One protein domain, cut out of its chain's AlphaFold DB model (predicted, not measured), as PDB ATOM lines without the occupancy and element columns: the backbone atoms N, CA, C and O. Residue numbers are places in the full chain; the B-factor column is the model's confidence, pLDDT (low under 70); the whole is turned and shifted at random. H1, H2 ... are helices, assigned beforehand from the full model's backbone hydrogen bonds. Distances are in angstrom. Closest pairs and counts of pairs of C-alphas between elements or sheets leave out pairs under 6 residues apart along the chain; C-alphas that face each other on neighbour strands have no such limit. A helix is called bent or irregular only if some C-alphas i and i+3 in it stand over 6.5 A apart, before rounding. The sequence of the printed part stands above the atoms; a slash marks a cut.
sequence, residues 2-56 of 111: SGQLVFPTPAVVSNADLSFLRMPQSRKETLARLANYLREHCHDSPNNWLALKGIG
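AT A GLANCE: This is residues 2 to 56 of the 111 residues of the protein "ADA regulatory protein" of Vibrio maritimus (UniProt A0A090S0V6). One longer helix, H2, stands in the middle, with the short helix H1 packed on one side of it and the short helix H3 near its other side. Before H1, residues 2 to 7 stick out as a free arm, which adds to the length of the whole. The printed part has 55 residues with three named helices, in the order H1, H2, H3 along the chain, and no named strand. The class is all helix, with 28 of the 55 residues in the helices. The whole is only just loose, close to compact, with a radius of gyration of the C-alphas of 12.3 A, and the C-alphas span 38 by 27 by 15 A along their three main axes.

HOW THE PARTS SIT: Residues 2 to 7 stand free, and after them comes H1, residues 10 to 15. H1 touches H2, residues 25 to 40, with 16 pairs of C-alphas within 8 A. Their closest C-alphas, those of Pro 10 and Ala 35, are 4.4 A apart. H1 and H2 run opposite ways at a steep tilt of 54 degrees. H3, residues 46 to 51, is close to H2 but not clearly touching it, and their closest C-alphas, those of Leu 34 and Trp 49, are 7.6 A apart. H2 and H3 also run opposite ways, at a steep tilt of 60 degrees. H1 and H3 are apart. Of the O i to N i+4 pairs, 1 of 2 in H1, 11 of 12 in H2 and 0 of 2 in H3 are within hydrogen-bond range, while in H3 3 of 3 O i to N i+3 pairs are within range.

IN THESE COORDINATES: H1, Pro 10 to Asn 15, begins with C-alpha 10 at (224.202, 150.014, 245.803) and measures 8.7 A from first to last C-alpha. H2, Gln 25 to Glu 40, is the longest helix with 16 residues and measures 23.9 A, from C-alpha 25 at (234.052, 142.352, 259.462) to C-alpha 40 at (227.453, 158.914, 243.473). H3, Pro 46 to Ala 51, measures 10.1 A and ends with C-alpha 51 at (241.041, 154.775, 247.060). H3 is neither bent nor irregular, but only just: C-alphas 47 and 50 are 6.1 A apart.

THE WHOLE: The two C-alphas farthest apart, those of Ser 2 and Ala 51, are 40.0 A apart. The printed part runs from residue 2 to residue 56 and has no cut. The link from H1 to H2, with 9 residues between them, is short, and the link from H2 to H3, with 5 residues, is tight. The mean pLDDT of the printed part is 95.6, and residue 2 is the one printed residue under 70.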
ATOM      1  N   SER A   2     204.970 137.009 241.033       60.56
ATOM      2  CA  SER A   2     206.080 136.168 241.500       60.56
ATOM      3  C   SER A   2     207.267 137.086 241.786       60.56
ATOM      4  O   SER A   2     207.779 137.712 240.861       60.56
ATOM      5  N   GLY A   3     207.633 137.253 243.058       71.44
ATOM      6  CA  GLY A   3     208.717 138.144 243.468       71.44
ATOM      7  C   GLY A   3     210.056 137.576 243.022       71.44
ATOM      8  O   GLY A   3     210.610 136.705 243.685       71.44
ATOM      9  N   GLN A   4     210.557 138.029 241.876       82.44
ATOM     10  CA  GLN A   4     211.858 137.610 241.379       82.44
ATOM     11  C   GLN A   4     212.946 138.252 242.247       82.44
ATOM     12  O   GLN A   4     212.983 139.471 242.412       82.44
ATOM     13  N   LEU A   5     213.811 137.426 242.835       89.81
ATOM     14  CA  LEU A   5     214.970 137.910 243.580       89.81
ATOM     15  C   LEU A   5     215.991 138.469 242.585       89.81
ATOM     16  O   LEU A   5     216.428 137.767 241.674       89.81
ATOM     17  N   VAL A   6     216.358 139.735 242.768       94.38
ATOM     18  CA  VAL A   6     217.366 140.443 241.971       94.38
ATOM     19  C   VAL A   6     218.621 140.690 242.801       94.38
ATOM     20  O   VAL A   6     218.580 140.673 244.034       94.38
ATOM     21  N   PHE A   7     219.745 140.939 242.130       95.06
ATOM     22  CA  PHE A   7     220.957 141.382 242.813       95.06
ATOM     23  C   PHE A   7     220.716 142.756 243.474       95.06
ATOM     24  O   PHE A   7     220.045 143.602 242.874       95.06
ATOM     25  N   PRO A   8     221.218 143.005 244.699       95.50
ATOM     26  CA  PRO A   8     220.943 144.250 245.405       95.50
ATOM     27  C   PRO A   8     221.598 145.450 244.712       95.50
ATOM     28  O   PRO A   8     222.742 145.389 244.262       95.50
ATOM     29  N   THR A   9     220.881 146.571 244.673       96.50
ATOM     30  CA  THR A   9     221.441 147.844 244.207       96.50
ATOM     31  C   THR A   9     222.432 148.405 245.235       96.50
ATOM     32  O   THR A   9     222.350 148.053 246.419       96.50
ATOM     33  N   PRO A  10     223.326 149.338 244.847       97.50
ATOM     34  CA  PRO A  10     224.202 150.014 245.803       97.50
ATOM     35  C   PRO A  10     223.437 150.650 246.974       97.50
ATOM     36  O   PRO A  10     223.850 150.509 248.119       97.50
ATOM     37  N   ALA A  11     222.270 151.254 246.714       96.38
ATOM     38  CA  ALA A  11     221.426 151.847 247.752       96.38
ATOM     39  C   ALA A  11     220.857 150.816 248.746       96.38
ATOM     40  O   ALA A  11     220.673 151.135 249.918       96.38
ATOM     41  N   VAL A  12     220.583 149.585 248.307       96.31
ATOM     42  CA  VAL A  12     220.162 148.506 249.214       96.31
ATOM     43  C   VAL A  12     221.335 148.076 250.089       96.31
ATOM     44  O   VAL A  12     221.192 148.001 251.305       96.31
ATOM     45  N   VAL A  13     222.507 147.840 249.492       97.06
ATOM     46  CA  VAL A  13     223.692 147.370 250.230       97.06
ATOM     47  C   VAL A  13     224.186 148.414 251.233       97.06
ATOM     48  O   VAL A  13     224.548 148.048 252.348       97.06
ATOM     49  N   SER A  14     224.177 149.702 250.879       95.50
ATOM     50  CA  SER A  14     224.669 150.772 251.756       95.50
ATOM     51  C   SER A  14     223.826 150.972 253.018       95.50
ATOM     52  O   SER A  14     224.346 151.467 254.012       95.50
ATOM     53  N   ASN A  15     222.540 150.607 252.975       94.38
ATOM     54  CA  ASN A  15     221.590 150.764 254.082       94.38
ATOM     55  C   ASN A  15     221.305 149.453 254.836       94.38
ATOM     56  O   ASN A  15     220.582 149.466 255.832       94.38
ATOM     57  N   ALA A  16     221.820 148.318 254.360       94.88
ATOM     58  CA  ALA A  16     221.559 147.014 254.954       94.88
ATOM     59  C   ALA A  16     222.504 146.712 256.125       94.88
ATOM     60  O   ALA A  16     223.700 147.008 256.074       94.88
ATOM     61  N   ASP A  17     221.995 146.013 257.144       95.31
ATOM     62  CA  ASP A  17     222.864 145.313 258.087       95.31
ATOM     63  C   ASP A  17     223.475 144.081 257.401       95.31
ATOM     64  O   ASP A  17     222.788 143.110 257.082       95.31
ATOM     65  N   LEU A  18     224.787 144.119 257.169       96.25
ATOM     66  CA  LEU A  18     225.546 143.039 256.535       96.25
ATOM     67  C   LEU A  18     226.040 141.980 257.539       96.25
ATOM     68  O   LEU A  18     226.834 141.105 257.172       96.25
ATOM     69  N   SER A  19     225.607 142.032 258.806       95.06
ATOM     70  CA  SER A  19     226.011 141.100 259.868       95.06
ATOM     71  C   SER A  19     225.755 139.632 259.506       95.06
ATOM     72  O   SER A  19     226.593 138.782 259.826       95.06
ATOM     73  N   PHE A  20     224.685 139.351 258.753       95.62
ATOM     74  CA  PHE A  20     224.294 138.008 258.309       95.62
ATOM     75  C   PHE A  20     225.299 137.343 257.350       95.62
ATOM     76  O   PHE A  20     225.318 136.116 257.228       95.62
ATOM     77  N   LEU A  21     226.149 138.122 256.669       96.94
ATOM     78  CA  LEU A  21     227.165 137.576 255.772       96.94
ATOM     79  C   LEU A  21     228.263 136.874 256.582       96.94
ATOM     80  O   LEU A  21     228.890 137.459 257.467       96.94
ATOM     81  N   ARG A  22     228.542 135.609 256.258       97.44
ATOM     82  CA  ARG A  22     229.559 134.792 256.941       97.44
ATOM     83  C   ARG A  22     230.964 135.091 256.412       97.44
ATOM     84  O   ARG A  22     231.581 134.269 255.743       97.44
ATOM     85  N   MET A  23     231.457 136.294 256.688       97.06
ATOM     86  CA  MET A  23     232.793 136.752 256.299       97.06
ATOM     87  C   MET A  23     233.375 137.740 257.324       97.06
ATOM     88  O   MET A  23     232.615 138.276 258.137       97.06
ATOM     89  N   PRO A  24     234.696 138.014 257.290       98.00
ATOM     90  CA  PRO A  24     235.327 138.968 258.198       98.00
ATOM     91  C   PRO A  24     234.670 140.349 258.165       98.00
ATOM     92  O   PRO A  24     234.248 140.819 257.105       98.00
ATOM     93  N   GLN A  25     234.657 141.025 259.316       97.81
ATOM     94  CA  GLN A  25     234.052 142.352 259.462       97.81
ATOM     95  C   GLN A  25     234.623 143.370 258.465       97.81
ATOM     96  O   GLN A  25     233.874 144.101 257.823       97.81
ATOM     97  N   SER A  26     235.936 143.332 258.229       97.81
ATOM     98  CA  SER A  26     236.601 144.205 257.259       97.81
ATOM     99  C   SER A  26     236.051 144.069 255.834       97.81
ATOM    100  O   SER A  26     235.990 145.066 255.119       97.81
ATOM    101  N   ARG A  27     235.604 142.876 255.413       98.25
ATOM    102  CA  ARG A  27     234.993 142.675 254.085       98.25
ATOM    103  C   ARG A  27     233.582 143.255 254.011       98.25
ATOM    104  O   ARG A  27     233.228 143.828 252.985       98.25
ATOM    105  N   LYS A  28     232.800 143.152 255.092       98.06
ATOM    106  CA  LYS A  28     231.470 143.782 255.199       98.06
ATOM    107  C   LYS A  28     231.583 145.297 255.079       98.06
ATOM    108  O   LYS A  28     230.885 145.906 254.277       98.06
ATOM    109  N   GLU A  29     232.533 145.885 255.801       97.75
ATOM    110  CA  GLU A  29     232.828 147.316 255.709       97.75
ATOM    111  C   GLU A  29     233.272 147.729 254.302       97.75
ATOM    112  O   GLU A  29     232.862 148.780 253.820       97.75
ATOM    113  N   THR A  30     234.087 146.914 253.621       98.44
ATOM    114  CA  THR A  30     234.483 147.185 252.231       98.44
ATOM    115  C   THR A  30     233.280 147.191 251.288       98.44
ATOM    116  O   THR A  30     233.179 148.103 250.470       98.44
ATOM    117  N   LEU A  31     232.344 146.241 251.419       98.19
ATOM    118  CA  LEU A  31     231.109 146.252 250.625       98.19
ATOM    119  C   LEU A  31     230.271 147.505 250.889       98.19
ATOM    120  O   LEU A  31     229.814 148.132 249.939       98.19
ATOM    121  N   ALA A  32     230.111 147.901 252.154       97.44
ATOM    122  CA  ALA A  32     229.374 149.112 252.509       97.44
ATOM    123  C   ALA A  32     230.044 150.383 251.950       97.44
ATOM    124  O   ALA A  32     229.361 151.264 251.428       97.44
ATOM    125  N   ARG A  33     231.382 150.476 252.005       98.12
ATOM    126  CA  ARG A  33     232.145 151.584 251.401       98.12
ATOM    127  C   ARG A  33     231.956 151.644 249.886       98.12
ATOM    128  O   ARG A  33     231.650 152.712 249.365       98.12
ATOM    129  N   LEU A  34     232.098 150.512 249.195       98.50
ATOM    130  CA  LEU A  34     231.920 150.443 247.743       98.50
ATOM    131  C   LEU A  34     230.482 150.783 247.335       98.50
ATOM    132  O   LEU A  34     230.278 151.553 246.404       98.50
ATOM    133  N   ALA A  35     229.488 150.269 248.060       98.31
ATOM    134  CA  ALA A  35     228.085 150.580 247.816       98.31
ATOM    135  C   ALA A  35     227.791 152.079 247.968       98.31
ATOM    136  O   ALA A  35     227.122 152.655 247.115       98.31
ATOM    137  N   ASN A  36     228.331 152.725 249.006       97.94
ATOM    138  CA  ASN A  36     228.207 154.171 249.181       97.94
ATOM    139  C   ASN A  36     228.873 154.951 248.043       97.94
ATOM    140  O   ASN A  36     228.236 155.836 247.481       97.94
ATOM    141  N   TYR A  37     230.100 154.586 247.661       98.44
ATOM    142  CA  TYR A  37     230.805 155.210 246.541       98.44
ATOM    143  C   TYR A  37     229.998 155.117 245.234       98.44
ATOM    144  O   TYR A  37     229.767 156.118 244.561       98.44
ATOM    145  N   LEU A  38     229.474 153.932 244.911       98.06
ATOM    146  CA  LEU A  38     228.715 153.699 243.679       98.06
ATOM    147  C   LEU A  38     227.356 154.411 243.635       98.06
ATOM    148  O   LEU A  38     226.771 154.493 242.560       98.06
ATOM    149  N   ARG A  39     226.832 154.938 244.749       97.25
ATOM    150  CA  ARG A  39     225.620 155.778 244.706       97.25
ATOM    151  C   ARG A  39     225.855 157.093 243.967       97.25
ATOM    152  O   ARG A  39     224.924 157.610 243.362       97.25
ATOM    153  N   GLU A  40     227.074 157.614 244.038       96.25
ATOM    154  CA  GLU A  40     227.453 158.914 243.473       96.25
ATOM    155  C   GLU A  40     228.341 158.750 242.231       96.25
ATOM    156  O   GLU A  40     228.299 159.574 241.324       96.25
ATOM    157  N   HIS A  41     229.067 157.631 242.144       97.12
ATOM    158  CA  HIS A  41     230.094 157.363 241.135       97.12
ATOM    159  C   HIS A  41     229.823 156.069 240.347       97.12
ATOM    160  O   HIS A  41     230.731 155.291 240.065       97.12
ATOM    161  N   CYS A  42     228.557 155.783 240.021       94.38
ATOM    162  CA  CYS A  42     228.160 154.506 239.401       94.38
ATOM    163  C   CYS A  42     228.791 154.222 238.024       94.38
ATOM    164  O   CYS A  42     228.817 153.067 237.603       94.38
ATOM    165  N   HIS A  43     229.289 155.250 237.336       94.50
ATOM    166  CA  HIS A  43     229.923 155.141 236.020       94.50
ATOM    167  C   HIS A  43     231.451 155.265 236.067       94.50
ATOM    168  O   HIS A  43     232.097 155.155 235.025       94.50
ATOM    169  N   ASP A  44     232.036 155.483 237.247       96.56
ATOM    170  CA  ASP A  44     233.483 155.589 237.392       96.56
ATOM    171  C   ASP A  44     234.166 154.250 237.084       96.56
ATOM    172  O   ASP A  44     233.650 153.164 237.367       96.56
ATOM    173  N   SER A  45     235.380 154.330 236.536       96.75
ATOM    174  CA  SER A  45     236.215 153.149 236.322       96.75
ATOM    175  C   SER A  45     236.548 152.468 237.660       96.75
ATOM    176  O   SER A  45     236.874 153.161 238.630       96.75
ATOM    177  N   PRO A  46     236.588 151.119 237.716       98.00
ATOM    178  CA  PRO A  46     237.090 150.377 238.868       98.00
ATOM    179  C   PRO A  46     238.488 150.793 239.334       98.00
ATOM    180  O   PRO A  46     238.821 150.580 240.497       98.00
ATOM    181  N   ASN A  47     239.293 151.428 238.475       98.00
ATOM    182  CA  ASN A  47     240.574 152.021 238.866       98.00
ATOM    183  C   ASN A  47     240.444 152.983 240.060       98.00
ATOM    184  O   ASN A  47     241.291 152.976 240.956       98.00
ATOM    185  N   ASN A  48     239.345 153.738 240.142       98.12
ATOM    186  CA  ASN A  48     239.095 154.666 241.247       98.12
ATOM    187  C   ASN A  48     238.814 153.940 242.574       98.12
ATOM    188  O   ASN A  48     238.961 154.522 243.651       98.12
ATOM    189  N   TRP A  49     238.466 152.648 242.538       98.31
ATOM    190  CA  TRP A  49     238.178 151.872 243.744       98.31
ATOM    191  C   TRP A  49     239.425 151.615 244.597       98.31
ATOM    192  O   TRP A  49     239.276 151.281 245.770       98.31
ATOM    193  N   LEU A  50     240.641 151.816 244.068       98.31
ATOM    194  CA  LEU A  50     241.885 151.740 244.849       98.31
ATOM    195  C   LEU A  50     241.918 152.724 246.027       98.31
ATOM    196  O   LEU A  50     242.596 152.466 247.020       98.31
ATOM    197  N   ALA A  51     241.170 153.829 245.952       97.94
ATOM    198  CA  ALA A  51     241.041 154.775 247.060       97.94
ATOM    199  C   ALA A  51     240.205 154.219 248.233       97.94
ATOM    200  O   ALA A  51     240.243 154.753 249.344       97.94
ATOM    201  N   LEU A  52     239.440 153.144 248.017       98.50
ATOM    202  CA  LEU A  52     238.561 152.559 249.022       98.50
ATOM    203  C   LEU A  52     239.320 151.538 249.871       98.50
ATOM    204  O   LEU A  52     239.774 150.497 249.392       98.50
ATOM    205  N   LYS A  53     239.386 151.786 251.184       98.44
ATOM    206  CA  LYS A  53     240.000 150.854 252.142       98.44
ATOM    207  C   LYS A  53     239.452 149.431 251.949       98.44
ATOM    208  O   LYS A  53     238.241 149.208 251.989       98.44
ATOM    209  N   GLY A  54     240.365 148.470 251.820       98.25
ATOM    210  CA  GLY A  54     240.056 147.047 251.662       98.25
ATOM    211  C   GLY A  54     239.869 146.576 250.216       98.25
ATOM    212  O   GLY A  54     239.602 145.392 250.022       98.25
ATOM    213  N   ILE A  55     240.037 147.457 249.227       98.75
ATOM    214  CA  ILE A  55     240.173 147.106 247.810       98.75
ATOM    215  C   ILE A  55     241.635 147.321 247.413       98.75
ATOM    216  O   ILE A  55     242.207 148.373 247.676       98.75
ATOM    217  N   GLY A  56     242.257 146.296 246.831       98.38
ATOM    218  CA  GLY A  56     243.637 146.353 246.346       98.38
ATOM    219  C   GLY A  56     243.734 146.117 244.837       98.38
ATOM    220  O   GLY A  56     242.718 145.800 244.210       98.38
TER     221      GLY A  56